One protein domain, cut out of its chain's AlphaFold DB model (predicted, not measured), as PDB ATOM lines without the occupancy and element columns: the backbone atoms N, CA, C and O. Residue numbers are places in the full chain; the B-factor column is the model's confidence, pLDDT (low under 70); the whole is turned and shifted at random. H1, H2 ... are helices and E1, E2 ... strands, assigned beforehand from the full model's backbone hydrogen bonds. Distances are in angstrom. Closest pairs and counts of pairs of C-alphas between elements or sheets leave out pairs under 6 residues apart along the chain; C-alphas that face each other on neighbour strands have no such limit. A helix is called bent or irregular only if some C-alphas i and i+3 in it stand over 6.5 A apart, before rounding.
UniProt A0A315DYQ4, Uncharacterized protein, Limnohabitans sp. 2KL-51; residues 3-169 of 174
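This is residues 3 to 169 of the 174 residues of an uncharacterized protein of Limnohabitans sp. 2KL-51 (UniProt A0A315DYQ4). A twisted sheet of four strands has the bent helix arm H1b and the long helix H4 over one face, while the small strand pair E3 and E6 and the short helix H2 lie toward its other side. H4 runs on past the sheet, where H1a crosses it and H5 folds back along it. The printed part has 167 residues, with helices and strands mixed, in the order H1 E1 E2 E3 H2 E4 E5 E6 H3 H4 H5: five named helices and six named strands. The sheet's order is E1 E2 E4 E5, mixed; E3 and E6 are antiparallel. The whole is compact, with a radius of gyration of the C-alphas of 15.7 A, and spans 50 by 33 by 28 A.

Find C-alpha 6 at (-4.439, -14.036, -47.131), where H1, residues 6 to 37, begins. By its hydrogen bonds it was assigned as one helix, but it is bent: C-alphas 18 and 21 are 9.5 A apart. Its arms are H1a, residues 6 to 18, 19.0 A, and H1b, residues 21 to 37, 24.2 A. Next come E1 (56 to 58), E2 (61 to 68, 22.7 A), E3 (72 to 74) and H2 (77 to 83), which is only just irregular, with C-alphas 78 and 81 6.6 A apart. E4 (88 to 95, 23.0 A), E5 (102 to 108, 18.2 A), E6 (115 to 117) and H3 (118 to 121) follow. H4, residues 130 to 150, runs 30.1 A; H5, residues 157 to 167, ends at C-alpha 167, (12.726, -12.180, -45.924).

Look first at parallel E2 and E4, with N 64 and O 90 3.0 A apart. Hairpin E1 and E2 has N 58 and O 61 at 2.9 A; hairpin E4 and E5 has N 93 and O 104 at 2.8 A. H1b and H4 on the same face make two layers, helices on one face of a sheet. H1b lies over E2, height 7.8 A, with Gly 25 and Ser 67 their closest C-alphas, 5.2 A. H4 lies over E5; their closest C-alphas, Val 105 and Asn 133, are 5.7 A apart. H1a touches H4 at a steep tilt of 64 degrees, closest C-alphas Ser 8 and Ser 141, 5.4 A. H4 and H5 form a helical hairpin at a shallow tilt of 16 degrees, closest C-alphas Ser 150 and Gly 160, 3.9 A. H2 and H3 only graze the sheet. Between E3 and E6, N 73 and O 116 are 2.8 A apart. Every O i to N i+4 pair is within hydrogen-bond range in H1a, H4 and H5; H1b has 11 of 13, H2 1 of 3 beside 3 of 4 O i to N i+3 pairs, and H3 is too short for one.

The C-alphas farthest apart, Asn 111 and Leu 155, are 49.8 A apart. The printed part has no cut, and its long link is H1 to E1. Mean pLDDT of the printed part is 70.4; 74 residues are under 70, among them 43 to 61 and 147 to 169.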
ATOM      1  N   ASN A   3      -4.670  -4.394 -44.568       85.12
ATOM      2  CA  ASN A   3      -4.817  -5.773 -44.124       85.12
ATOM      3  C   ASN A   3      -3.573  -6.573 -44.507       85.12
ATOM      4  O   ASN A   3      -2.939  -6.297 -45.528       85.12
ATOM      5  N   LEU A   4      -3.246  -7.585 -43.706       84.50
ATOM      6  CA  LEU A   4      -2.225  -8.563 -44.070       84.50
ATOM      7  C   LEU A   4      -2.703  -9.450 -45.225       84.50
ATOM      8  O   LEU A   4      -3.904  -9.592 -45.468       84.50
ATOM      9  N   SER A   5      -1.755 -10.071 -45.930       85.19
ATOM     10  CA  SER A   5      -2.083 -10.993 -47.023       85.19
ATOM     11  C   SER A   5      -2.918 -12.191 -46.539       85.19
ATOM     12  O   SER A   5      -2.879 -12.565 -45.361       85.19
ATOM     13  N   ASN A   6      -3.645 -12.843 -47.454       83.00
ATOM     14  CA  ASN A   6      -4.439 -14.036 -47.131       83.00
ATOM     15  C   ASN A   6      -3.575 -15.156 -46.528       83.00
ATOM     16  O   ASN A   6      -3.952 -15.740 -45.515       83.00
ATOM     17  N   SER A   7      -2.393 -15.413 -47.096       80.31
ATOM     18  CA  SER A   7      -1.471 -16.443 -46.603       80.31
ATOM     19  C   SER A   7      -0.987 -16.148 -45.183       80.31
ATOM     20  O   SER A   7      -0.996 -17.029 -44.326       80.31
ATOM     21  N   SER A   8      -0.634 -14.893 -44.897       81.25
ATOM     22  CA  SER A   8      -0.242 -14.465 -43.549       81.25
ATOM     23  C   SER A   8      -1.410 -14.569 -42.564       81.25
ATOM     24  O   SER A   8      -1.218 -14.988 -41.428       81.25
ATOM     25  N   THR A   9      -2.627 -14.239 -43.006       81.38
ATOM     26  CA  THR A   9      -3.853 -14.330 -42.195       81.38
ATOM     27  C   THR A   9      -4.133 -15.774 -41.772       81.38
ATOM     28  O   THR A   9      -4.408 -16.020 -40.601       81.38
ATOM     29  N   ILE A  10      -3.995 -16.741 -42.684       80.56
ATOM     30  CA  ILE A  10      -4.176 -18.172 -42.381       80.56
ATOM     31  C   ILE A  10      -3.168 -18.646 -41.324       80.56
ATOM     32  O   ILE A  10      -3.535 -19.335 -40.372       80.56
ATOM     33  N   LEU A  11      -1.900 -18.246 -41.459       78.44
ATOM     34  CA  LEU A  11      -0.850 -18.610 -40.505       78.44
ATOM     35  C   LEU A  11      -1.094 -18.000 -39.121       78.44
ATOM     36  O   LEU A  11      -0.977 -18.688 -38.108       78.44
ATOM     37  N   LEU A  12      -1.480 -16.724 -39.075       77.88
ATOM     38  CA  LEU A  12      -1.807 -16.033 -37.830       77.88
ATOM     39  C   LEU A  12      -2.981 -16.684 -37.100       77.88
ATOM     40  O   LEU A  12      -2.927 -16.848 -35.884       77.88
ATOM     41  N   GLU A  13      -4.020 -17.086 -37.829       78.06
ATOM     42  CA  GLU A  13      -5.169 -17.784 -37.255       78.06
ATOM     43  C   GLU A  13      -4.761 -19.097 -36.576       78.06
ATOM     44  O   GLU A  13      -5.162 -19.355 -35.438       78.06
ATOM     45  N   ALA A  14      -3.921 -19.901 -37.235       75.25
ATOM     46  CA  ALA A  14      -3.427 -21.149 -36.663       75.25
ATOM     47  C   ALA A  14      -2.657 -20.913 -35.350       75.25
ATOM     48  O   ALA A  14      -2.869 -21.627 -34.370       75.25
ATOM     49  N   VAL A  15      -1.812 -19.877 -35.301       72.69
ATOM     50  CA  VAL A  15      -1.038 -19.512 -34.103       72.69
ATOM     51  C   VAL A  15      -1.935 -19.008 -32.976       72.69
ATOM     52  O   VAL A  15      -1.793 -19.446 -31.831       72.69
ATOM     53  N   LEU A  16      -2.864 -18.099 -33.288       72.81
ATOM     54  CA  LEU A  16      -3.791 -17.516 -32.315       72.81
ATOM     55  C   LEU A  16      -4.633 -18.595 -31.630       72.81
ATOM     56  O   LEU A  16      -4.776 -18.563 -30.405       72.81
ATOM     57  N   ASN A  17      -5.107 -19.584 -32.393       73.94
ATOM     58  CA  ASN A  17      -5.861 -20.723 -31.866       73.94
ATOM     59  C   ASN A  17      -5.041 -21.599 -30.902       73.94
ATOM     60  O   ASN A  17      -5.608 -22.191 -29.988       73.94
ATOM     61  N   GLN A  18      -3.719 -21.684 -31.078       70.94
ATOM     62  CA  GLN A  18      -2.853 -22.549 -30.267       70.94
ATOM     63  C   GLN A  18      -2.278 -21.872 -29.018       70.94
ATOM     64  O   GLN A  18      -2.021 -22.547 -28.020       70.94
ATOM     65  N   LYS A  19      -1.984 -20.569 -29.080       63.94
ATOM     66  CA  LYS A  19      -1.165 -19.875 -28.065       63.94
ATOM     67  C   LYS A  19      -1.919 -18.807 -27.269       63.94
ATOM     68  O   LYS A  19      -1.411 -18.365 -26.240       63.94
ATOM     69  N   GLY A  20      -3.124 -18.424 -27.697       64.19
ATOM     70  CA  GLY A  20      -3.901 -17.352 -27.072       64.19
ATOM     71  C   GLY A  20      -3.298 -15.955 -27.297       64.19
ATOM     72  O   GLY A  20      -2.132 -15.795 -27.659       64.19
ATOM     73  N   ALA A  21      -4.103 -14.910 -27.085       64.44
ATOM     74  CA  ALA A  21      -3.763 -13.537 -27.482       64.44
ATOM     75  C   ALA A  21      -2.540 -12.941 -26.752       64.44
ATOM     76  O   ALA A  21      -1.817 -12.132 -27.327       64.44
ATOM     77  N   GLN A  22      -2.290 -13.337 -25.499       60.22
ATOM     78  CA  GLN A  22      -1.205 -12.762 -24.697       60.22
ATOM     79  C   GLN A  22       0.183 -13.219 -25.171       60.22
ATOM     80  O   GLN A  22       1.070 -12.390 -25.346       60.22
ATOM     81  N   VAL A  23       0.363 -14.520 -25.429       66.19
ATOM     82  CA  VAL A  23       1.622 -15.066 -25.973       66.19
ATOM     83  C   VAL A  23       1.837 -14.568 -27.401       66.19
ATOM     84  O   VAL A  23       2.946 -14.188 -27.770       66.19
ATOM     85  N   PHE A  24       0.756 -14.499 -28.180       70.94
ATOM     86  CA  PHE A  24       0.772 -13.940 -29.525       70.94
ATOM     87  C   PHE A  24       1.269 -12.489 -29.566       70.94
ATOM     88  O   PHE A  24       2.043 -12.139 -30.455       70.94
ATOM     89  N   GLY A  25       0.866 -11.657 -28.601       69.38
ATOM     90  CA  GLY A  25       1.260 -10.249 -28.556       69.38
ATOM     91  C   GLY A  25       2.774 -10.045 -28.547       69.38
ATOM     92  O   GLY A  25       3.265  -9.199 -29.286       69.38
ATOM     93  N   SER A  26       3.510 -10.873 -27.800       68.94
ATOM     94  CA  SER A  26       4.981 -10.838 -27.755       68.94
ATOM     95  C   SER A  26       5.623 -11.233 -29.096       68.94
ATOM     96  O   SER A  26       6.542 -10.580 -29.581       68.94
ATOM     97  N   TRP A  27       5.086 -12.245 -29.781       72.38
ATOM     98  CA  TRP A  27       5.604 -12.650 -31.097       72.38
ATOM     99  C   TRP A  27       5.293 -11.631 -32.192       72.38
ATOM    100  O   TRP A  27       6.118 -11.378 -33.068       72.38
ATOM    101  N   PHE A  28       4.103 -11.032 -32.148       77.25
ATOM    102  CA  PHE A  28       3.727  -9.962 -33.064       77.25
ATOM    103  C   PHE A  28       4.633  -8.739 -32.887       77.25
ATOM    104  O   PHE A  28       5.099  -8.158 -33.864       77.25
ATOM    105  N   GLN A  29       4.923  -8.391 -31.638       75.69
ATOM    106  CA  GLN A  29       5.876  -7.355 -31.265       75.69
ATOM    107  C   GLN A  29       7.269  -7.592 -31.861       75.69
ATOM    108  O   GLN A  29       7.809  -6.695 -32.512       75.69
ATOM    109  N   ASP A  30       7.811  -8.802 -31.715       74.62
ATOM    110  CA  ASP A  30       9.101  -9.174 -32.305       74.62
ATOM    111  C   ASP A  30       9.077  -9.111 -33.840       74.62
ATOM    112  O   ASP A  30      10.017  -8.606 -34.457       74.62
ATOM    113  N   ALA A  31       7.989  -9.566 -34.470       78.31
ATOM    114  CA  ALA A  31       7.830  -9.505 -35.922       78.31
ATOM    115  C   ALA A  31       7.771  -8.059 -36.442       78.31
ATOM    116  O   ALA A  31       8.380  -7.756 -37.470       78.31
ATOM    117  N   VAL A  32       7.083  -7.155 -35.732       81.44
ATOM    118  CA  VAL A  32       7.041  -5.716 -36.056       81.44
ATOM    119  C   VAL A  32       8.418  -5.094 -35.903       81.44
ATOM    120  O   VAL A  32       8.870  -4.395 -36.807       81.44
ATOM    121  N   ALA A  33       9.099  -5.373 -34.792       76.31
ATOM    122  CA  ALA A  33      10.443  -4.875 -34.550       76.31
ATOM    123  C   ALA A  33      11.380  -5.303 -35.683       76.31
ATOM    124  O   ALA A  33      12.057  -4.478 -36.296       76.31
ATOM    125  N   HIS A  34      11.326  -6.577 -36.051       76.81
ATOM    126  CA  HIS A  34      12.102  -7.092 -37.158       76.81
ATOM    127  C   HIS A  34      11.756  -6.416 -38.490       76.81
ATOM    128  O   HIS A  34      12.654  -5.900 -39.151       76.81
ATOM    129  N   ALA A  35      10.474  -6.324 -38.849       82.25
ATOM    130  CA  ALA A  35      10.037  -5.650 -40.070       82.25
ATOM    131  C   ALA A  35      10.517  -4.188 -40.133       82.25
ATOM    132  O   ALA A  35      10.997  -3.758 -41.181       82.25
ATOM    133  N   LEU A  36      10.474  -3.454 -39.017       81.25
ATOM    134  CA  LEU A  36      11.003  -2.091 -38.937       81.25
ATOM    135  C   LEU A  36      12.522  -2.052 -39.155       81.25
ATOM    136  O   LEU A  36      12.973  -1.241 -39.949       81.25
ATOM    137  N   SER A  37      13.317  -2.954 -38.562       77.62
ATOM    138  CA  SER A  37      14.785  -2.953 -38.776       77.62
ATOM    139  C   SER A  37      15.221  -3.131 -40.232       77.62
ATOM    140  O   SER A  37      16.343  -2.781 -40.581       77.62
ATOM    141  N   THR A  38      14.343  -3.671 -41.078       78.81
ATOM    142  CA  THR A  38      14.616  -3.855 -42.510       78.81
ATOM    143  C   THR A  38      14.322  -2.608 -43.352       78.81
ATOM    144  O   THR A  38      14.575  -2.612 -44.557       78.81
ATOM    145  N   MET A  39      13.759  -1.558 -42.751       82.69
ATOM    146  CA  MET A  39      13.508  -0.262 -43.381       82.69
ATOM    147  C   MET A  39      14.666   0.686 -43.058       82.69
ATOM    148  O   MET A  39      14.990   0.866 -41.886       82.69
ATOM    149  N   ASP A  40      15.250   1.335 -44.066       82.12
ATOM    150  CA  ASP A  40      16.459   2.164 -43.906       82.12
ATOM    151  C   ASP A  40      16.316   3.246 -42.825       82.12
ATOM    152  O   ASP A  40      17.208   3.431 -42.001       82.12
ATOM    153  N   VAL A  41      15.154   3.905 -42.761       77.62
ATOM    154  CA  VAL A  41      14.848   4.962 -41.773       77.62
ATOM    155  C   VAL A  41      14.852   4.438 -40.328       77.62
ATOM    156  O   VAL A  41      15.046   5.206 -39.387       77.62
ATOM    157  N   TYR A  42      14.660   3.132 -40.149       76.44
ATOM    158  CA  TYR A  42      14.570   2.455 -38.859       76.44
ATOM    159  C   TYR A  42      15.721   1.451 -38.644       76.44
ATOM    160  O   TYR A  42      15.682   0.636 -37.716       76.44
ATOM    161  N   GLN A  43      16.782   1.507 -39.449       69.12
ATOM    162  CA  GLN A  43      17.997   0.746 -39.164       69.12
ATOM    163  C   GLN A  43      18.668   1.281 -37.890       69.12
ATOM    164  O   GLN A  43      18.800   2.485 -37.687       69.12
ATOM    165  N   GLY A  44      19.079   0.377 -36.997       58.34
ATOM    166  CA  GLY A  44      19.736   0.741 -35.735       58.34
ATOM    167  C   GLY A  44      18.794   1.158 -34.601       58.34
ATOM    168  O   GLY A  44      19.276   1.634 -33.572       58.34
ATOM    169  N   CYS A  45      17.476   0.961 -34.741       64.38
ATOM    170  CA  CYS A  45      16.567   1.170 -33.617       64.38
ATOM    171  C   CYS A  45      16.918   0.259 -32.439       64.38
ATOM    172  O   CYS A  45      17.093  -0.950 -32.617       64.38
ATOM    173  N   TYR A  46      16.940   0.808 -31.225       56.94
ATOM    174  CA  TYR A  46      17.021  -0.012 -30.021       56.94
ATOM    175  C   TYR A  46      15.694  -0.746 -29.809       56.94
ATOM    176  O   TYR A  46      14.621  -0.162 -29.966       56.94
ATOM    177  N   MET A  47      15.780  -2.034 -29.479       61.19
ATOM    178  CA  MET A  47      14.638  -2.927 -29.293       61.19
ATOM    179  C   MET A  47      14.783  -3.642 -27.954       61.19
ATOM    180  O   MET A  47      15.631  -4.527 -27.806       61.19
ATOM    181  N   ASN A  48      13.948  -3.290 -26.977       55.84
ATOM    182  CA  ASN A  48      13.924  -4.008 -25.706       55.84
ATOM    183  C   ASN A  48      13.128  -5.318 -25.832       55.84
ATOM    184  O   ASN A  48      11.918  -5.346 -25.631       55.84
ATOM    185  N   ARG A  49      13.817  -6.421 -26.147       51.06
ATOM    186  CA  ARG A  49      13.199  -7.758 -26.267       51.06
ATOM    187  C   ARG A  49      12.794  -8.383 -24.920       51.06
ATOM    188  O   ARG A  49      12.070  -9.370 -24.900       51.06
ATOM    189  N   GLY A  50      13.268  -7.844 -23.789       40.31
ATOM    190  CA  GLY A  50      13.123  -8.462 -22.463       40.31
ATOM    191  C   GLY A  50      11.862  -8.073 -21.682       40.31
ATOM    192  O   GLY A  50      11.484  -8.789 -20.761       40.31
ATOM    193  N   ALA A  51      11.202  -6.965 -22.034       45.72
ATOM    194  CA  ALA A  51      10.073  -6.426 -21.267       45.72
ATOM    195  C   ALA A  51       8.691  -6.956 -21.704       45.72
ATOM    196  O   ALA A  51       7.675  -6.554 -21.144       45.72
ATOM    197  N   GLY A  52       8.621  -7.828 -22.721       40.19
ATOM    198  CA  GLY A  52       7.341  -8.256 -23.310       40.19
ATOM    199  C   GLY A  52       6.543  -7.110 -23.954       40.19
ATOM    200  O   GLY A  52       5.336  -7.238 -24.162       40.19
ATOM    201  N   GLN A  53       7.217  -5.980 -24.199       49.28
ATOM    202  CA  GLN A  53       6.756  -4.786 -24.897       49.28
ATOM    203  C   GLN A  53       7.998  -4.164 -25.561       49.28
ATOM    204  O   GLN A  53       8.924  -3.769 -24.851       49.28
ATOM    205  N   PRO A  54       8.093  -4.127 -26.902       46.62
ATOM    206  CA  PRO A  54       9.231  -3.542 -27.575       46.62
ATOM    207  C   PRO A  54       9.045  -2.030 -27.540       46.62
ATOM    208  O   PRO A  54       8.271  -1.464 -28.310       46.62
ATOM    209  N   ASP A  55       9.773  -1.369 -26.652       54.31
ATOM    210  CA  ASP A  55      10.055   0.048 -26.828       54.31
ATOM    211  C   ASP A  55      11.023   0.136 -28.013       54.31
ATOM    212  O   ASP A  55      12.211  -0.172 -27.882       54.31
ATOM    213  N   ILE A  56      10.494   0.432 -29.204       55.34
ATOM    214  CA  ILE A  56      11.307   0.575 -30.416       55.34
ATOM    215  C   ILE A  56      11.726   2.034 -30.503       55.34
ATOM    216  O   ILE A  56      10.895   2.917 -30.727       55.34
ATOM    217  N   ILE A  57      13.018   2.271 -30.305       56.56
ATOM    218  CA  ILE A  57      13.614   3.604 -30.228       56.56
ATOM    219  C   ILE A  57      14.395   3.862 -31.512       56.56
ATOM    220  O   ILE A  57      15.451   3.265 -31.707       56.56
ATOM    221  N   SER A  58      13.909   4.764 -32.366       51.03
ATOM    222  CA  SER A  58      14.594   5.206 -33.586       51.03
ATOM    223  C   SER A  58      14.907   6.698 -33.538       51.03
ATOM    224  O   SER A  58      14.109   7.519 -33.991       51.03
ATOM    225  N   GLY A  59      16.047   7.099 -32.972       61.66
ATOM    226  CA  GLY A  59      16.419   8.519 -32.907       61.66
ATOM    227  C   GLY A  59      15.340   9.386 -32.232       61.66
ATOM    228  O   GLY A  59      15.267   9.431 -31.010       61.66
ATOM    229  N   ARG A  60      14.505  10.081 -33.025       62.41
ATOM    230  CA  ARG A  60      13.383  10.934 -32.563       62.41
ATOM    231  C   ARG A  60      11.989  10.287 -32.651       62.41
ATOM    232  O   ARG A  60      11.018  10.920 -32.225       62.41
ATOM    233  N   THR A  61      11.886   9.080 -33.207       67.44
ATOM    234  CA  THR A  61      10.624   8.356 -33.424       67.44
ATOM    235  C   THR A  61      10.542   7.142 -32.504       67.44
ATOM    236  O   THR A  61      11.468   6.331 -32.470       67.44
ATOM    237  N   GLY A  62       9.434   7.009 -31.776       72.00
ATOM    238  CA  GLY A  62       9.161   5.865 -30.901       72.00
ATOM    239  C   GLY A  62       7.934   5.081 -31.359       72.00
ATOM    240  O   GLY A  62       7.012   5.674 -31.926       72.00
ATOM    241  N   PHE A  63       7.899   3.774 -31.086       73.88
ATOM    242  CA  PHE A  63       6.722   2.936 -31.332       73.88
ATOM    243  C   PHE A  63       6.259   2.192 -30.087       73.88
ATOM    244  O   PHE A  63       7.069   1.730 -29.289       73.88
ATOM    245  N   GLU A  64       4.950   1.987 -29.993       76.31
ATOM    246  CA  GLU A  64       4.351   0.957 -29.150       76.31
ATOM    247  C   GLU A  64       3.525   0.012 -30.009       76.31
ATOM    248  O   GLU A  64       2.861   0.439 -30.952       76.31
ATOM    249  N   VAL A  65       3.576  -1.280 -29.693       76.12
ATOM    250  CA  VAL A  65       2.959  -2.332 -30.501       76.12
ATOM    251  C   VAL A  65       1.954  -3.115 -29.661       76.12
ATOM    252  O   VAL A  65       2.288  -3.625 -28.586       76.12
ATOM    253  N   LYS A  66       0.715  -3.232 -30.149       78.06
ATOM    254  CA  LYS A  66      -0.380  -3.929 -29.456       78.06
ATOM    255  C   LYS A  66      -1.134  -4.873 -30.391       78.06
ATOM    256  O   LYS A  66      -1.561  -4.486 -31.476       78.06
ATOM    257  N   SER A  67      -1.368  -6.097 -29.926       75.50
ATOM    258  CA  SER A  67      -2.368  -7.015 -30.482       75.50
ATOM    259  C   SER A  67      -3.619  -6.981 -29.617       75.50
ATOM    260  O   SER A  67      -3.511  -6.997 -28.388       75.50
ATOM    261  N   ILE A  68      -4.798  -6.923 -30.229       73.94
ATOM    262  CA  ILE A  68      -6.001  -6.548 -29.491       73.94
ATOM    263  C   ILE A  68      -7.196  -7.356 -29.979       73.94
ATOM    264  O   ILE A  68      -7.499  -7.383 -31.169       73.94
ATOM    265  N   ALA A  69      -7.892  -7.985 -29.036       69.38
ATOM    266  CA  ALA A  69      -9.146  -8.690 -29.292       69.38
ATOM    267  C   ALA A  69     -10.385  -7.843 -28.947       69.38
ATOM    268  O   ALA A  69     -11.505  -8.235 -29.249       69.38
ATOM    269  N   ASN A  70     -10.203  -6.692 -28.294       67.69
ATOM    270  CA  ASN A  70     -11.259  -5.741 -27.965       67.69
ATOM    271  C   ASN A  70     -10.998  -4.394 -28.660       67.69
ATOM    272  O   ASN A  70      -9.884  -4.050 -29.031       67.69
ATOM    273  N   GLY A  71     -12.042  -3.607 -28.903       67.94
ATOM    274  CA  GLY A  71     -11.923  -2.365 -29.674       67.94
ATOM    275  C   GLY A  71     -11.150  -1.232 -28.987       67.94
ATOM    276  O   GLY A  71     -11.194  -0.123 -29.511       67.94
ATOM    277  N   THR A  72     -10.489  -1.459 -27.847       74.69
ATOM    278  CA  THR A  72      -9.823  -0.421 -27.048       74.69
ATOM    279  C   THR A  72      -8.506  -0.929 -26.473       74.69
ATOM    280  O   THR A  72      -8.479  -1.957 -25.806       74.69
ATOM    281  N   VAL A  73      -7.432  -0.165 -26.656       74.44
ATOM    282  CA  VAL A  73      -6.149  -0.373 -25.973       74.44
ATOM    283  C   VAL A  73      -6.033   0.599 -24.821       74.44
ATOM    284  O   VAL A  73      -6.197   1.801 -25.015       74.44
ATOM    285  N   ALA A  74      -5.692   0.076 -23.647       74.75
ATOM    286  CA  ALA A  74      -5.150   0.881 -22.566       74.75
ATOM    287  C   ALA A  74      -3.665   1.163 -22.836       74.75
ATOM    288  O   ALA A  74      -2.893   0.260 -23.177       74.75
ATOM    289  N   LEU A  75      -3.289   2.427 -22.694       71.94
ATOM    290  CA  LEU A  75      -1.925   2.915 -22.768       71.94
ATOM    291  C   LEU A  75      -1.492   3.192 -21.326       71.94
ATOM    292  O   LEU A  75      -1.965   4.143 -20.714       71.94
ATOM    293  N   ASP A  76      -0.682   2.298 -20.761       64.75
ATOM    294  CA  ASP A  76      -0.337   2.305 -19.332       64.75
ATOM    295  C   ASP A  76       0.334   3.627 -18.900       64.75
ATOM    296  O   ASP A  76       1.091   4.235 -19.657       64.75
ATOM    297  N   GLY A  77       0.076   4.086 -17.674       56.91
ATOM    298  CA  GLY A  77       0.525   5.388 -17.165       56.91
ATOM    299  C   GLY A  77       2.047   5.502 -17.023       56.91
ATOM    300  O   GLY A  77       2.612   6.571 -17.266       56.91
ATOM    301  N   ASN A  78       2.733   4.387 -16.744       57.69
ATOM    302  CA  ASN A  78       4.201   4.337 -16.675       57.69
ATOM    303  C   ASN A  78       4.883   4.696 -18.011       57.69
ATOM    304  O   ASN A  78       6.059   5.055 -18.028       57.69
ATOM    305  N   TYR A  79       4.148   4.663 -19.127       59.72
ATOM    306  CA  TYR A  79       4.678   4.977 -20.448       59.72
ATOM    307  C   TYR A  79       4.764   6.473 -20.768       59.72
ATOM    308  O   TYR A  79       5.509   6.836 -21.679       59.72
ATOM    309  N   GLN A  80       4.053   7.366 -20.068       60.25
ATOM    310  CA  GLN A  80       4.101   8.799 -20.406       60.25
ATOM    311  C   GLN A  80       5.514   9.388 -20.272       60.25
ATOM    312  O   GLN A  80       5.925  10.183 -21.117       60.25
ATOM    313  N   ALA A  81       6.282   8.951 -19.270       61.38
ATOM    314  CA  ALA A  81       7.649   9.420 -19.030       61.38
ATOM    315  C   ALA A  81       8.663   8.953 -20.092       61.38
ATOM    316  O   ALA A  81       9.672   9.616 -20.322       61.38
ATOM    317  N   ILE A  82       8.404   7.811 -20.735       62.47
ATOM    318  CA  ILE A  82       9.221   7.297 -21.841       62.47
ATOM    319  C   ILE A  82       8.806   7.981 -23.146       62.47
ATOM    320  O   ILE A  82       9.651   8.367 -23.947       62.47
ATOM    321  N   ARG A  83       7.502   8.203 -23.350       66.06
ATOM    322  CA  ARG A  83       6.962   8.815 -24.574       66.06
ATOM    323  C   ARG A  83       7.311  10.285 -24.732       66.06
ATOM    324  O   ARG A  83       7.539  10.717 -25.856       66.06
ATOM    325  N   SER A  84       7.399  11.029 -23.630       64.25
ATOM    326  CA  SER A  84       7.821  12.435 -23.643       64.25
ATOM    327  C   SER A  84       9.246  12.637 -24.176       64.25
ATOM    328  O   SER A  84       9.621  13.759 -24.509       64.25
ATOM    329  N   GLN A  85      10.030  11.560 -24.292       65.88
ATOM    330  CA  GLN A  85      11.375  11.574 -24.865       65.88
ATOM    331  C   GLN A  85      11.364  11.557 -26.406       65.88
ATOM    332  O   GLN A  85      12.404  11.799 -27.019       65.88
ATOM    333  N   TYR A  86      10.210  11.311 -27.047       67.75
ATOM    334  CA  TYR A  86      10.075  11.233 -28.504       67.75
ATOM    335  C   TYR A  86       9.222  12.373 -29.060       67.75
ATOM    336  O   TYR A  86       8.120  12.641 -28.589       67.75
ATOM    337  N   TYR A  87       9.708  13.005 -30.129       67.25
ATOM    338  CA  TYR A  87       8.962  14.048 -30.841       67.25
ATOM    339  C   TYR A  87       7.831  13.468 -31.696       67.25
ATOM    340  O   TYR A  87       6.812  14.125 -31.899       67.25
ATOM    341  N   HIS A  88       8.008  12.237 -32.186       74.75
ATOM    342  CA  HIS A  88       7.046  11.543 -33.038       74.75
ATOM    343  C   HIS A  88       6.798  10.134 -32.494       74.75
ATOM    344  O   HIS A  88       7.561   9.207 -32.761       74.75
ATOM    345  N   PHE A  89       5.744   9.963 -31.699       78.19
ATOM    346  CA  PHE A  89       5.364   8.654 -31.177       78.19
ATOM    347  C   PHE A  89       4.285   8.026 -32.062       78.19
ATOM    348  O   PHE A  89       3.337   8.701 -32.464       78.19
ATOM    349  N   LYS A  90       4.420   6.737 -32.373       82.75
ATOM    350  CA  LYS A  90       3.467   5.995 -33.200       82.75
ATOM    351  C   LYS A  90       2.957   4.755 -32.463       82.75
ATOM    352  O   LYS A  90       3.710   4.076 -31.773       82.75
ATOM    353  N   LEU A  91       1.678   4.431 -32.619       82.75
ATOM    354  CA  LEU A  91       1.085   3.193 -32.106       82.75
ATOM    355  C   LEU A  91       0.827   2.237 -33.271       82.75
ATOM    356  O   LEU A  91       0.015   2.534 -34.145       82.75
ATOM    357  N   VAL A  92       1.485   1.080 -33.264       85.62
ATOM    358  CA  VAL A  92       1.217  -0.028 -34.185       85.62
ATOM    359  C   VAL A  92       0.190  -0.963 -33.550       85.62
ATOM    360  O   VAL A  92       0.427  -1.529 -32.482       85.62
ATOM    361  N   GLY A  93      -0.957  -1.148 -34.195       84.88
ATOM    362  CA  GLY A  93      -2.032  -2.003 -33.695       84.88
ATOM    363  C   GLY A  93      -2.466  -3.057 -34.705       84.88
ATOM    364  O   GLY A  93      -2.554  -2.765 -35.896       84.88
ATOM    365  N   LEU A  94      -2.779  -4.259 -34.215       84.94
ATOM    366  CA  LEU A  94      -3.407  -5.342 -34.980       84.94
ATOM    367  C   LEU A  94      -4.679  -5.819 -34.264       84.94
ATOM    368  O   LEU A  94      -4.597  -6.194 -33.087       84.94
ATOM    369  N   ARG A  95      -5.835  -5.879 -34.952       83.81
ATOM    370  CA  ARG A  95      -6.980  -6.633 -34.392       83.81
ATOM    371  C   ARG A  95      -6.881  -8.098 -34.715       83.81
ATOM    372  O   ARG A  95      -6.820  -8.479 -35.878       83.81
ATOM    373  N   THR A  96      -6.978  -8.906 -33.674       81.50
ATOM    374  CA  THR A  96      -6.925 -10.364 -33.775       81.50
ATOM    375  C   THR A  96      -8.312 -11.004 -33.819       81.50
ATOM    376  O   THR A  96      -8.408 -12.209 -34.008       81.50
ATOM    377  N   ASP A  97      -9.387 -10.232 -33.631       78.00
ATOM    378  CA  ASP A  97     -10.770 -10.729 -33.583       78.00
ATOM    379  C   ASP A  97     -11.597 -10.413 -34.844       78.00
ATOM    380  O   ASP A  97     -12.677 -10.968 -35.036       78.00
ATOM    381  N   VAL A  98     -11.092  -9.547 -35.729       77.44
ATOM    382  CA  VAL A  98     -11.739  -9.186 -36.999       77.44
ATOM    383  C   VAL A  98     -10.872  -9.673 -38.150       77.44
ATOM    384  O   VAL A  98      -9.686  -9.370 -38.189       77.44
ATOM    385  N   LYS A  99     -11.463 -10.401 -39.102       77.62
ATOM    386  CA  LYS A  99     -10.782 -10.823 -40.332       77.62
ATOM    387  C   LYS A  99     -11.191  -9.939 -41.518       77.62
ATOM    388  O   LYS A  99     -12.365  -9.572 -41.593       77.62
ATOM    389  N   PRO A 100     -10.283  -9.666 -42.473       74.44
ATOM    390  CA  PRO A 100      -8.839  -9.949 -42.433       74.44
ATOM    391  C   PRO A 100      -8.140  -9.055 -41.392       74.44
ATOM    392  O   PRO A 100      -8.488  -7.884 -41.311       74.44
ATOM    393  N   PHE A 101      -7.214  -9.604 -40.587       83.81
ATOM    394  CA  PHE A 101      -6.622  -8.940 -39.408       83.81
ATOM    395  C   PHE A 101      -6.095  -7.528 -39.739       83.81
ATOM    396  O   PHE A 101      -5.039  -7.408 -40.371       83.81
ATOM    397  N   PRO A 102      -6.813  -6.458 -39.346       83.44
ATOM    398  CA  PRO A 102      -6.464  -5.093 -39.704       83.44
ATOM    399  C   PRO A 102      -5.229  -4.606 -38.958       83.44
ATOM    400  O   PRO A 102      -5.174  -4.733 -37.731       83.44
ATOM    401  N   LEU A 103      -4.298  -3.994 -39.693       87.12
ATOM    402  CA  LEU A 103      -3.100  -3.332 -39.182       87.12
ATOM    403  C   LEU A 103      -3.219  -1.807 -39.320       87.12
ATOM    404  O   LEU A 103      -3.696  -1.286 -40.341       87.12
ATOM    405  N   TRP A 104      -2.726  -1.094 -38.309       87.00
ATOM    406  CA  TRP A 104      -2.612   0.363 -38.326       87.00
ATOM    407  C   TRP A 104      -1.343   0.842 -37.634       87.00
ATOM    408  O   TRP A 104      -0.877   0.227 -36.679       87.00
ATOM    409  N   VAL A 105      -0.871   1.998 -38.072       87.50
ATOM    410  CA  VAL A 105       0.200   2.801 -37.506       87.50
ATOM    411  C   VAL A 105      -0.379   4.190 -37.293       87.50
ATOM    412  O   VAL A 105      -0.644   4.938 -38.230       87.50
ATOM    413  N   ILE A 106      -0.665   4.493 -36.039       84.88
ATOM    414  CA  ILE A 106      -1.350   5.709 -35.616       84.88
ATOM    415  C   ILE A 106      -0.306   6.716 -35.184       84.88
ATOM    416  O   ILE A 106       0.566   6.381 -34.383       84.88
ATOM    417  N   GLU A 107      -0.425   7.950 -35.653       84.94
ATOM    418  CA  GLU A 107       0.381   9.044 -35.130       84.94
ATOM    419  C   GLU A 107      -0.202   9.495 -33.793       84.94
ATOM    420  O   GLU A 107      -1.345   9.954 -33.702       84.94
ATOM    421  N   MET A 108       0.572   9.324 -32.727       79.88
ATOM    422  CA  MET A 108       0.137   9.692 -31.391       79.88
ATOM    423  C   MET A 108       0.468  11.163 -31.127       79.88
ATOM    424  O   MET A 108       1.561  11.623 -31.468       79.88
ATOM    425  N   PRO A 109      -0.441  11.917 -30.486       76.19
ATOM    426  CA  PRO A 109      -0.130  13.275 -30.066       76.19
ATOM    427  C   PRO A 109       0.947  13.252 -28.973       76.19
ATOM    428  O   PRO A 109       1.091  12.260 -28.259       76.19
ATOM    429  N   LEU A 110       1.649  14.378 -28.798       72.12
ATOM    430  CA  LEU A 110       2.702  14.546 -27.783       72.12
ATOM    431  C   LEU A 110       2.236  14.150 -26.370       72.12
ATOM    432  O   LEU A 110       2.997  13.574 -25.601       72.12
ATOM    433  N   ASN A 111       0.962  14.416 -26.065       71.56
ATOM    434  CA  ASN A 111       0.278  13.961 -24.859       71.56
ATOM    435  C   ASN A 111      -0.770  12.906 -25.246       71.56
ATOM    436  O   ASN A 111      -1.927  13.259 -25.502       71.56
ATOM    437  N   PRO A 112      -0.381  11.626 -25.364       69.50
ATOM    438  CA  PRO A 112      -1.294  10.565 -25.758       69.50
ATOM    439  C   PRO A 112      -2.360  10.327 -24.676       69.50
ATOM    440  O   PRO A 112      -2.061  10.450 -23.485       69.50
ATOM    441  N   PRO A 113      -3.595   9.964 -25.064       72.56
ATOM    442  CA  PRO A 113      -4.638   9.602 -24.108       72.56
ATOM    443  C   PRO A 113      -4.274   8.317 -23.346       72.56
ATOM    444  O   PRO A 113      -3.467   7.516 -23.813       72.56
ATOM    445  N   GLU A 114      -4.929   8.074 -22.210       74.56
ATOM    446  CA  GLU A 114      -4.779   6.829 -21.429       74.56
ATOM    447  C   GLU A 114      -5.348   5.598 -22.148       74.56
ATOM    448  O   GLU A 114      -5.040   4.454 -21.819       74.56
ATOM    449  N   SER A 115      -6.207   5.808 -23.145       74.38
ATOM    450  CA  SER A 115      -6.712   4.729 -23.982       74.38
ATOM    451  C   SER A 115      -7.005   5.190 -25.400       74.38
ATOM    452  O   SER A 115      -7.331   6.349 -25.662       74.38
ATOM    453  N   VAL A 116      -6.899   4.244 -26.328       73.62
ATOM    454  CA  VAL A 116      -7.216   4.429 -27.742       73.62
ATOM    455  C   VAL A 116      -8.301   3.435 -28.120       73.62
ATOM    456  O   VAL A 116      -8.102   2.224 -28.054       73.62
ATOM    457  N   THR A 117      -9.462   3.943 -28.532       72.44
ATOM    458  CA  THR A 117     -10.558   3.121 -29.054       72.44
ATOM    459  C   THR A 117     -10.464   3.030 -30.574       72.44
ATOM    460  O   THR A 117     -10.716   3.998 -31.288       72.44
ATOM    461  N   PHE A 118     -10.178   1.838 -31.084       66.12
ATOM    462  CA  PHE A 118     -10.003   1.541 -32.506       66.12
ATOM    463  C   PHE A 118     -11.272   1.726 -33.328       66.12
ATOM    464  O   PHE A 118     -11.187   2.076 -34.501       66.12
ATOM    465  N   ARG A 119     -12.458   1.590 -32.718       56.50
ATOM    466  CA  ARG A 119     -13.724   1.937 -33.390       56.50
ATOM    467  C   ARG A 119     -13.743   3.411 -33.827       56.50
ATOM    468  O   ARG A 119     -14.233   3.702 -34.904       56.50
ATOM    469  N   ARG A 120     -13.120   4.300 -33.040       50.69
ATOM    470  CA  ARG A 120     -13.008   5.747 -33.293       50.69
ATOM    471  C   ARG A 120     -11.942   6.104 -34.337       50.69
ATOM    472  O   ARG A 120     -12.072   7.121 -35.007       50.69
ATOM    473  N   ILE A 121     -10.926   5.257 -34.512       51.38
ATOM    474  CA  ILE A 121      -9.928   5.385 -35.591       51.38
ATOM    475  C   ILE A 121     -10.588   5.166 -36.955       51.38
ATOM    476  O   ILE A 121     -10.224   5.816 -37.930       51.38
ATOM    477  N   MET A 122     -11.608   4.304 -37.011       52.12
ATOM    478  CA  MET A 122     -12.400   4.089 -38.223       52.12
ATOM    479  C   MET A 122     -13.329   5.267 -38.569       52.12
ATOM    480  O   MET A 122     -13.772   5.352 -39.708       52.12
ATOM    481  N   ASP A 123     -13.555   6.210 -37.642       50.94
ATOM    482  CA  ASP A 123     -14.426   7.386 -37.830       50.94
ATOM    483  C   ASP A 123     -13.659   8.640 -38.339       50.94
ATOM    484  O   ASP A 123     -14.108   9.778 -38.192       50.94
ATOM    485  N   ALA A 124     -12.501   8.429 -38.983       50.31
ATOM    486  CA  ALA A 124     -11.786   9.370 -39.865       50.31
ATOM    487  C   ALA A 124     -11.062  10.587 -39.243       50.31
ATOM    488  O   ALA A 124     -10.556  11.428 -39.983       50.31
ATOM    489  N   ARG A 125     -10.956  10.704 -37.913       60.28
ATOM    490  CA  ARG A 125     -10.260  11.849 -37.270       60.28
ATOM    491  C   ARG A 125      -8.902  11.532 -36.655       60.28
ATOM    492  O   ARG A 125      -8.207  12.451 -36.230       60.28
ATOM    493  N   THR A 126      -8.532  10.261 -36.567       69.62
ATOM    494  CA  THR A 126      -7.223   9.870 -36.040       69.62
ATOM    495  C   THR A 126      -6.203   9.883 -37.179       69.62
ATOM    496  O   THR A 126      -6.428   9.178 -38.162       69.62
ATOM    497  N   PRO A 127      -5.106  10.655 -37.082       77.25
ATOM    498  CA  PRO A 127      -4.049  10.625 -38.083       77.25
ATOM    499  C   PRO A 127      -3.380   9.244 -38.104       77.25
ATOM    500  O   PRO A 127      -2.995   8.691 -37.070       77.25
ATOM    501  N   VAL A 128      -3.298   8.669 -39.298       82.00
ATOM    502  CA  VAL A 128      -2.726   7.349 -39.567       82.00
ATOM    503  C   VAL A 128      -1.633   7.524 -40.610       82.00
ATOM    504  O   VAL A 128      -1.841   8.198 -41.618       82.00
ATOM    505  N   ASP A 129      -0.497   6.872 -40.391       87.25
ATOM    506  CA  ASP A 129       0.598   6.829 -41.352       87.25
ATOM    507  C   ASP A 129       0.323   5.735 -42.398       87.25
ATOM    508  O   ASP A 129       0.660   4.562 -42.226       87.25
ATOM    509  N   GLU A 130      -0.377   6.101 -43.473       86.75
ATOM    510  CA  GLU A 130      -0.792   5.145 -44.507       86.75
ATOM    511  C   GLU A 130       0.372   4.621 -45.363       86.75
ATOM    512  O   GLU A 130       0.258   3.545 -45.956       86.75
ATOM    513  N   GLU A 131       1.485   5.351 -45.439       89.50
ATOM    514  CA  GLU A 131       2.688   4.881 -46.126       89.50
ATOM    515  C   GLU A 131       3.358   3.777 -45.310       89.50
ATOM    516  O   GLU A 131       3.482   2.644 -45.793       89.50
ATOM    517  N   LEU A 132       3.652   4.059 -44.038       88.56
ATOM    518  CA  LEU A 132       4.255   3.084 -43.137       88.56
ATOM    519  C   LEU A 132       3.332   1.886 -42.891       88.56
ATOM    520  O   LEU A 132       3.817   0.762 -42.793       88.56
ATOM    521  N   ASN A 133       2.009   2.076 -42.869       89.69
ATOM    522  CA  ASN A 133       1.050   0.967 -42.827       89.69
ATOM    523  C   ASN A 133       1.282  -0.045 -43.946       89.69
ATOM    524  O   ASN A 133       1.325  -1.249 -43.694       89.69
ATOM    525  N   ARG A 134       1.360   0.439 -45.192       89.94
ATOM    526  CA  ARG A 134       1.490  -0.425 -46.370       89.94
ATOM    527  C   ARG A 134       2.824  -1.147 -46.359       89.94
ATOM    528  O   ARG A 134       2.862  -2.357 -46.591       89.94
ATOM    529  N   GLU A 135       3.895  -0.424 -46.054       90.94
ATOM    530  CA  GLU A 135       5.231  -1.006 -46.021       90.94
ATOM    531  C   GLU A 135       5.370  -2.035 -44.891       90.94
ATOM    532  O   GLU A 135       5.826  -3.160 -45.118       90.94
ATOM    533  N   LEU A 136       4.891  -1.698 -43.690       88.12
ATOM    534  CA  LEU A 136       4.914  -2.595 -42.541       88.12
ATOM    535  C   LEU A 136       4.047  -3.837 -42.781       88.12
ATOM    536  O   LEU A 136       4.495  -4.944 -42.493       88.12
ATOM    537  N   ALA A 137       2.852  -3.689 -43.360       88.62
ATOM    538  CA  ALA A 137       1.990  -4.822 -43.702       88.62
ATOM    539  C   ALA A 137       2.650  -5.772 -44.713       88.62
ATOM    540  O   ALA A 137       2.546  -6.994 -44.568       88.62
ATOM    541  N   SER A 138       3.348  -5.230 -45.716       89.38
ATOM    542  CA  SER A 138       4.082  -6.025 -46.706       89.38
ATOM    543  C   SER A 138       5.226  -6.811 -46.059       89.38
ATOM    544  O   SER A 138       5.293  -8.035 -46.191       89.38
ATOM    545  N   ARG A 139       6.076  -6.140 -45.272       88.31
ATOM    546  CA  ARG A 139       7.226  -6.771 -44.602       88.31
ATOM    547  C   ARG A 139       6.794  -7.792 -43.549       88.31
ATOM    548  O   ARG A 139       7.316  -8.904 -43.538       88.31
ATOM    549  N   LEU A 140       5.785  -7.475 -42.733       85.88
ATOM    550  CA  LEU A 140       5.183  -8.432 -41.798       85.88
ATOM    551  C   LEU A 140       4.617  -9.651 -42.521       85.88
ATOM    552  O   LEU A 140       4.800 -10.772 -42.054       85.88
ATOM    553  N   SER A 141       3.953  -9.449 -43.664       85.56
ATOM    554  CA  SER A 141       3.427 -10.565 -44.450       85.56
ATOM    555  C   SER A 141       4.548 -11.506 -44.896       85.56
ATOM    556  O   SER A 141       4.404 -12.718 -44.739       85.56
ATOM    557  N   ASN A 142       5.677 -10.961 -45.360       82.94
ATOM    558  CA  ASN A 142       6.852 -11.741 -45.761       82.94
ATOM    559  C   ASN A 142       7.478 -12.499 -44.583       82.94
ATOM    560  O   ASN A 142       7.751 -13.693 -44.705       82.94
ATOM    561  N   VAL A 143       7.652 -11.838 -43.432       80.12
ATOM    562  CA  VAL A 143       8.183 -12.462 -42.205       80.12
ATOM    563  C   VAL A 143       7.284 -13.609 -41.746       80.12
ATOM    564  O   VAL A 143       7.773 -14.700 -41.464       80.12
ATOM    565  N   LEU A 144       5.967 -13.391 -41.706       78.44
ATOM    566  CA  LEU A 144       5.003 -14.401 -41.271       78.44
ATOM    567  C   LEU A 144       4.941 -15.586 -42.231       78.44
ATOM    568  O   LEU A 144       4.906 -16.722 -41.772       78.44
ATOM    569  N   VAL A 145       4.957 -15.342 -43.543       78.88
ATOM    570  CA  VAL A 145       4.990 -16.418 -44.545       78.88
ATOM    571  C   VAL A 145       6.276 -17.233 -44.407       78.88
ATOM    572  O   VAL A 145       6.190 -18.455 -44.331       78.88
ATOM    573  N   ALA A 146       7.436 -16.581 -44.275       71.75
ATOM    574  CA  ALA A 146       8.713 -17.259 -44.056       71.75
ATOM    575  C   ALA A 146       8.729 -18.080 -42.748       71.75
ATOM    576  O   ALA A 146       9.187 -19.226 -42.731       71.75
ATOM    577  N   ALA A 147       8.166 -17.536 -41.663       68.81
ATOM    578  CA  ALA A 147       8.004 -18.247 -40.396       68.81
ATOM    579  C   ALA A 147       7.056 -19.451 -40.528       68.81
ATOM    580  O   ALA A 147       7.372 -20.543 -40.065       68.81
ATOM    581  N   GLY A 148       5.923 -19.294 -41.214       64.44
ATOM    582  CA  GLY A 148       4.974 -20.380 -41.463       64.44
ATOM    583  C   GLY A 148       5.567 -21.512 -42.298       64.44
ATOM    584  O   GLY A 148       5.381 -22.675 -41.952       64.44
ATOM    585  N   THR A 149       6.354 -21.186 -43.329       59.03
ATOM    586  CA  THR A 149       7.117 -22.187 -44.096       59.03
ATOM    587  C   THR A 149       8.200 -22.875 -43.265       59.03
ATOM    588  O   THR A 149       8.593 -23.986 -43.586       59.03
ATOM    589  N   SER A 150       8.668 -22.252 -42.175       54.91
ATOM    590  CA  SER A 150       9.632 -22.859 -41.244       54.91
ATOM    591  C   SER A 150       8.994 -23.752 -40.170       54.91
ATOM    592  O   SER A 150       9.690 -24.537 -39.527       54.91
ATOM    593  N   TRP A 151       7.681 -23.630 -39.947       47.62
ATOM    594  CA  TRP A 151       6.936 -24.355 -38.909       47.62
ATOM    595  C   TRP A 151       6.250 -25.632 -39.408       47.62
ATOM    596  O   TRP A 151       5.653 -26.353 -38.609       47.62
ATOM    597  N   THR A 152       6.364 -25.958 -40.696       45.56
ATOM    598  CA  THR A 152       5.975 -27.268 -41.226       45.56
ATOM    599  C   THR A 152       7.046 -28.308 -40.874       45.56
ATOM    600  O   THR A 152       8.184 -28.192 -41.313       45.56
ATOM    601  N   GLU A 153       6.681 -29.264 -40.015       46.34
ATOM    602  CA  GLU A 153       7.422 -30.461 -39.570       46.34
ATOM    603  C   GLU A 153       8.950 -30.484 -39.794       46.34
ATOM    604  O   GLU A 153       9.449 -31.074 -40.743       46.34
ATOM    605  N   ALA A 154       9.672 -29.885 -38.838       43.47
ATOM    606  CA  ALA A 154      10.977 -30.254 -38.253       43.47
ATOM    607  C   ALA A 154      12.217 -30.590 -39.120       43.47
ATOM    608  O   ALA A 154      13.319 -30.554 -38.570       43.47
ATOM    609  N   LEU A 155      12.116 -30.866 -40.418       45.34
ATOM    610  CA  LEU A 155      13.253 -31.240 -41.271       45.34
ATOM    611  C   LEU A 155      13.900 -30.064 -42.007       45.34
ATOM    612  O   LEU A 155      14.934 -30.245 -42.636       45.34
ATOM    613  N   ASP A 156      13.354 -28.857 -41.865       53.56
ATOM    614  CA  ASP A 156      13.804 -27.701 -42.644       53.56
ATOM    615  C   ASP A 156      14.051 -26.459 -41.777       53.56
ATOM    616  O   ASP A 156      13.895 -25.325 -42.220       53.56
ATOM    617  N   ARG A 157      14.448 -26.651 -40.512       48.47
ATOM    618  CA  ARG A 157      14.739 -25.544 -39.581       48.47
ATOM    619  C   ARG A 157      15.774 -24.572 -40.155       48.47
ATOM    620  O   ARG A 157      15.590 -23.367 -40.021       48.47
ATOM    621  N   ASP A 158      16.808 -25.078 -40.823       57.50
ATOM    622  CA  ASP A 158      17.836 -24.240 -41.449       57.50
ATOM    623  C   ASP A 158      17.308 -23.516 -42.693       57.50
ATOM    624  O   ASP A 158      17.532 -22.317 -42.838       57.50
ATOM    625  N   THR A 159      16.523 -24.180 -43.544       55.53
ATOM    626  CA  THR A 159      15.853 -23.548 -44.695       55.53
ATOM    627  C   THR A 159      14.843 -22.499 -44.254       55.53
ATOM    628  O   THR A 159      14.767 -21.427 -44.851       55.53
ATOM    629  N   GLY A 160      14.118 -22.760 -43.172       56.59
ATOM    630  CA  GLY A 160      13.206 -21.835 -42.525       56.59
ATOM    631  C   GLY A 160      13.926 -20.636 -41.919       56.59
ATOM    632  O   GLY A 160      13.530 -19.496 -42.156       56.59
ATOM    633  N   CYS A 161      15.038 -20.863 -41.215       58.81
ATOM    634  CA  CYS A 161      15.915 -19.800 -40.734       58.81
ATOM    635  C   CYS A 161      16.511 -18.982 -41.888       58.81
ATOM    636  O   CYS A 161      16.568 -17.763 -41.779       58.81
ATOM    637  N   ASN A 162      16.899 -19.604 -43.001       63.25
ATOM    638  CA  ASN A 162      17.432 -18.911 -44.178       63.25
ATOM    639  C   ASN A 162      16.331 -18.172 -44.956       63.25
ATOM    640  O   ASN A 162      16.548 -17.072 -45.453       63.25
ATOM    641  N   ALA A 163      15.115 -18.716 -45.043       61.00
ATOM    642  CA  ALA A 163      13.954 -18.023 -45.601       61.00
ATOM    643  C   ALA A 163      13.584 -16.803 -44.751       61.00
ATOM    644  O   ALA A 163      13.359 -15.728 -45.303       61.00
ATOM    645  N   LEU A 164      13.612 -16.944 -43.423       59.00
ATOM    646  CA  LEU A 164      13.474 -15.834 -42.484       59.00
ATOM    647  C   LEU A 164      14.586 -14.807 -42.692       59.00
ATOM    648  O   LEU A 164      14.273 -13.640 -42.865       59.00
ATOM    649  N   ARG A 165      15.857 -15.221 -42.773       63.25
ATOM    650  CA  ARG A 165      16.995 -14.316 -43.012       63.25
ATOM    651  C   ARG A 165      16.916 -13.579 -44.351       63.25
ATOM    652  O   ARG A 165      17.273 -12.404 -44.409       63.25
ATOM    653  N   ARG A 166      16.430 -14.228 -45.413       65.25
ATOM    654  CA  ARG A 166      16.205 -13.596 -46.725       65.25
ATOM    655  C   ARG A 166      15.019 -12.641 -46.703       65.25
ATOM    656  O   ARG A 166      15.147 -11.512 -47.159       65.25
ATOM    657  N   ALA A 167      13.892 -13.048 -46.116       59.78
ATOM    658  CA  ALA A 167      12.726 -12.180 -45.924       59.78
ATOM    659  C   ALA A 167      13.044 -10.972 -45.022       59.78
ATOM    660  O   ALA A 167      12.471  -9.898 -45.194       59.78
ATOM    661  N   ALA A 168      13.992 -11.149 -44.104       56.34
ATOM    662  CA  ALA A 168      14.566 -10.134 -43.235       56.34
ATOM    663  C   ALA A 168      15.589  -9.210 -43.910       56.34
ATOM    664  O   ALA A 168      16.101  -8.306 -43.259       56.34
ATOM    665  N   GLY A 169      15.989  -9.475 -45.157       58.28
ATOM    666  CA  GLY A 169      17.089  -8.748 -45.801       58.28
ATOM    667  C   GLY A 169      18.449  -8.894 -45.097       58.28
ATOM    668  O   GLY A 169      19.330  -8.069 -45.300       58.28
TER     669      GLY A 169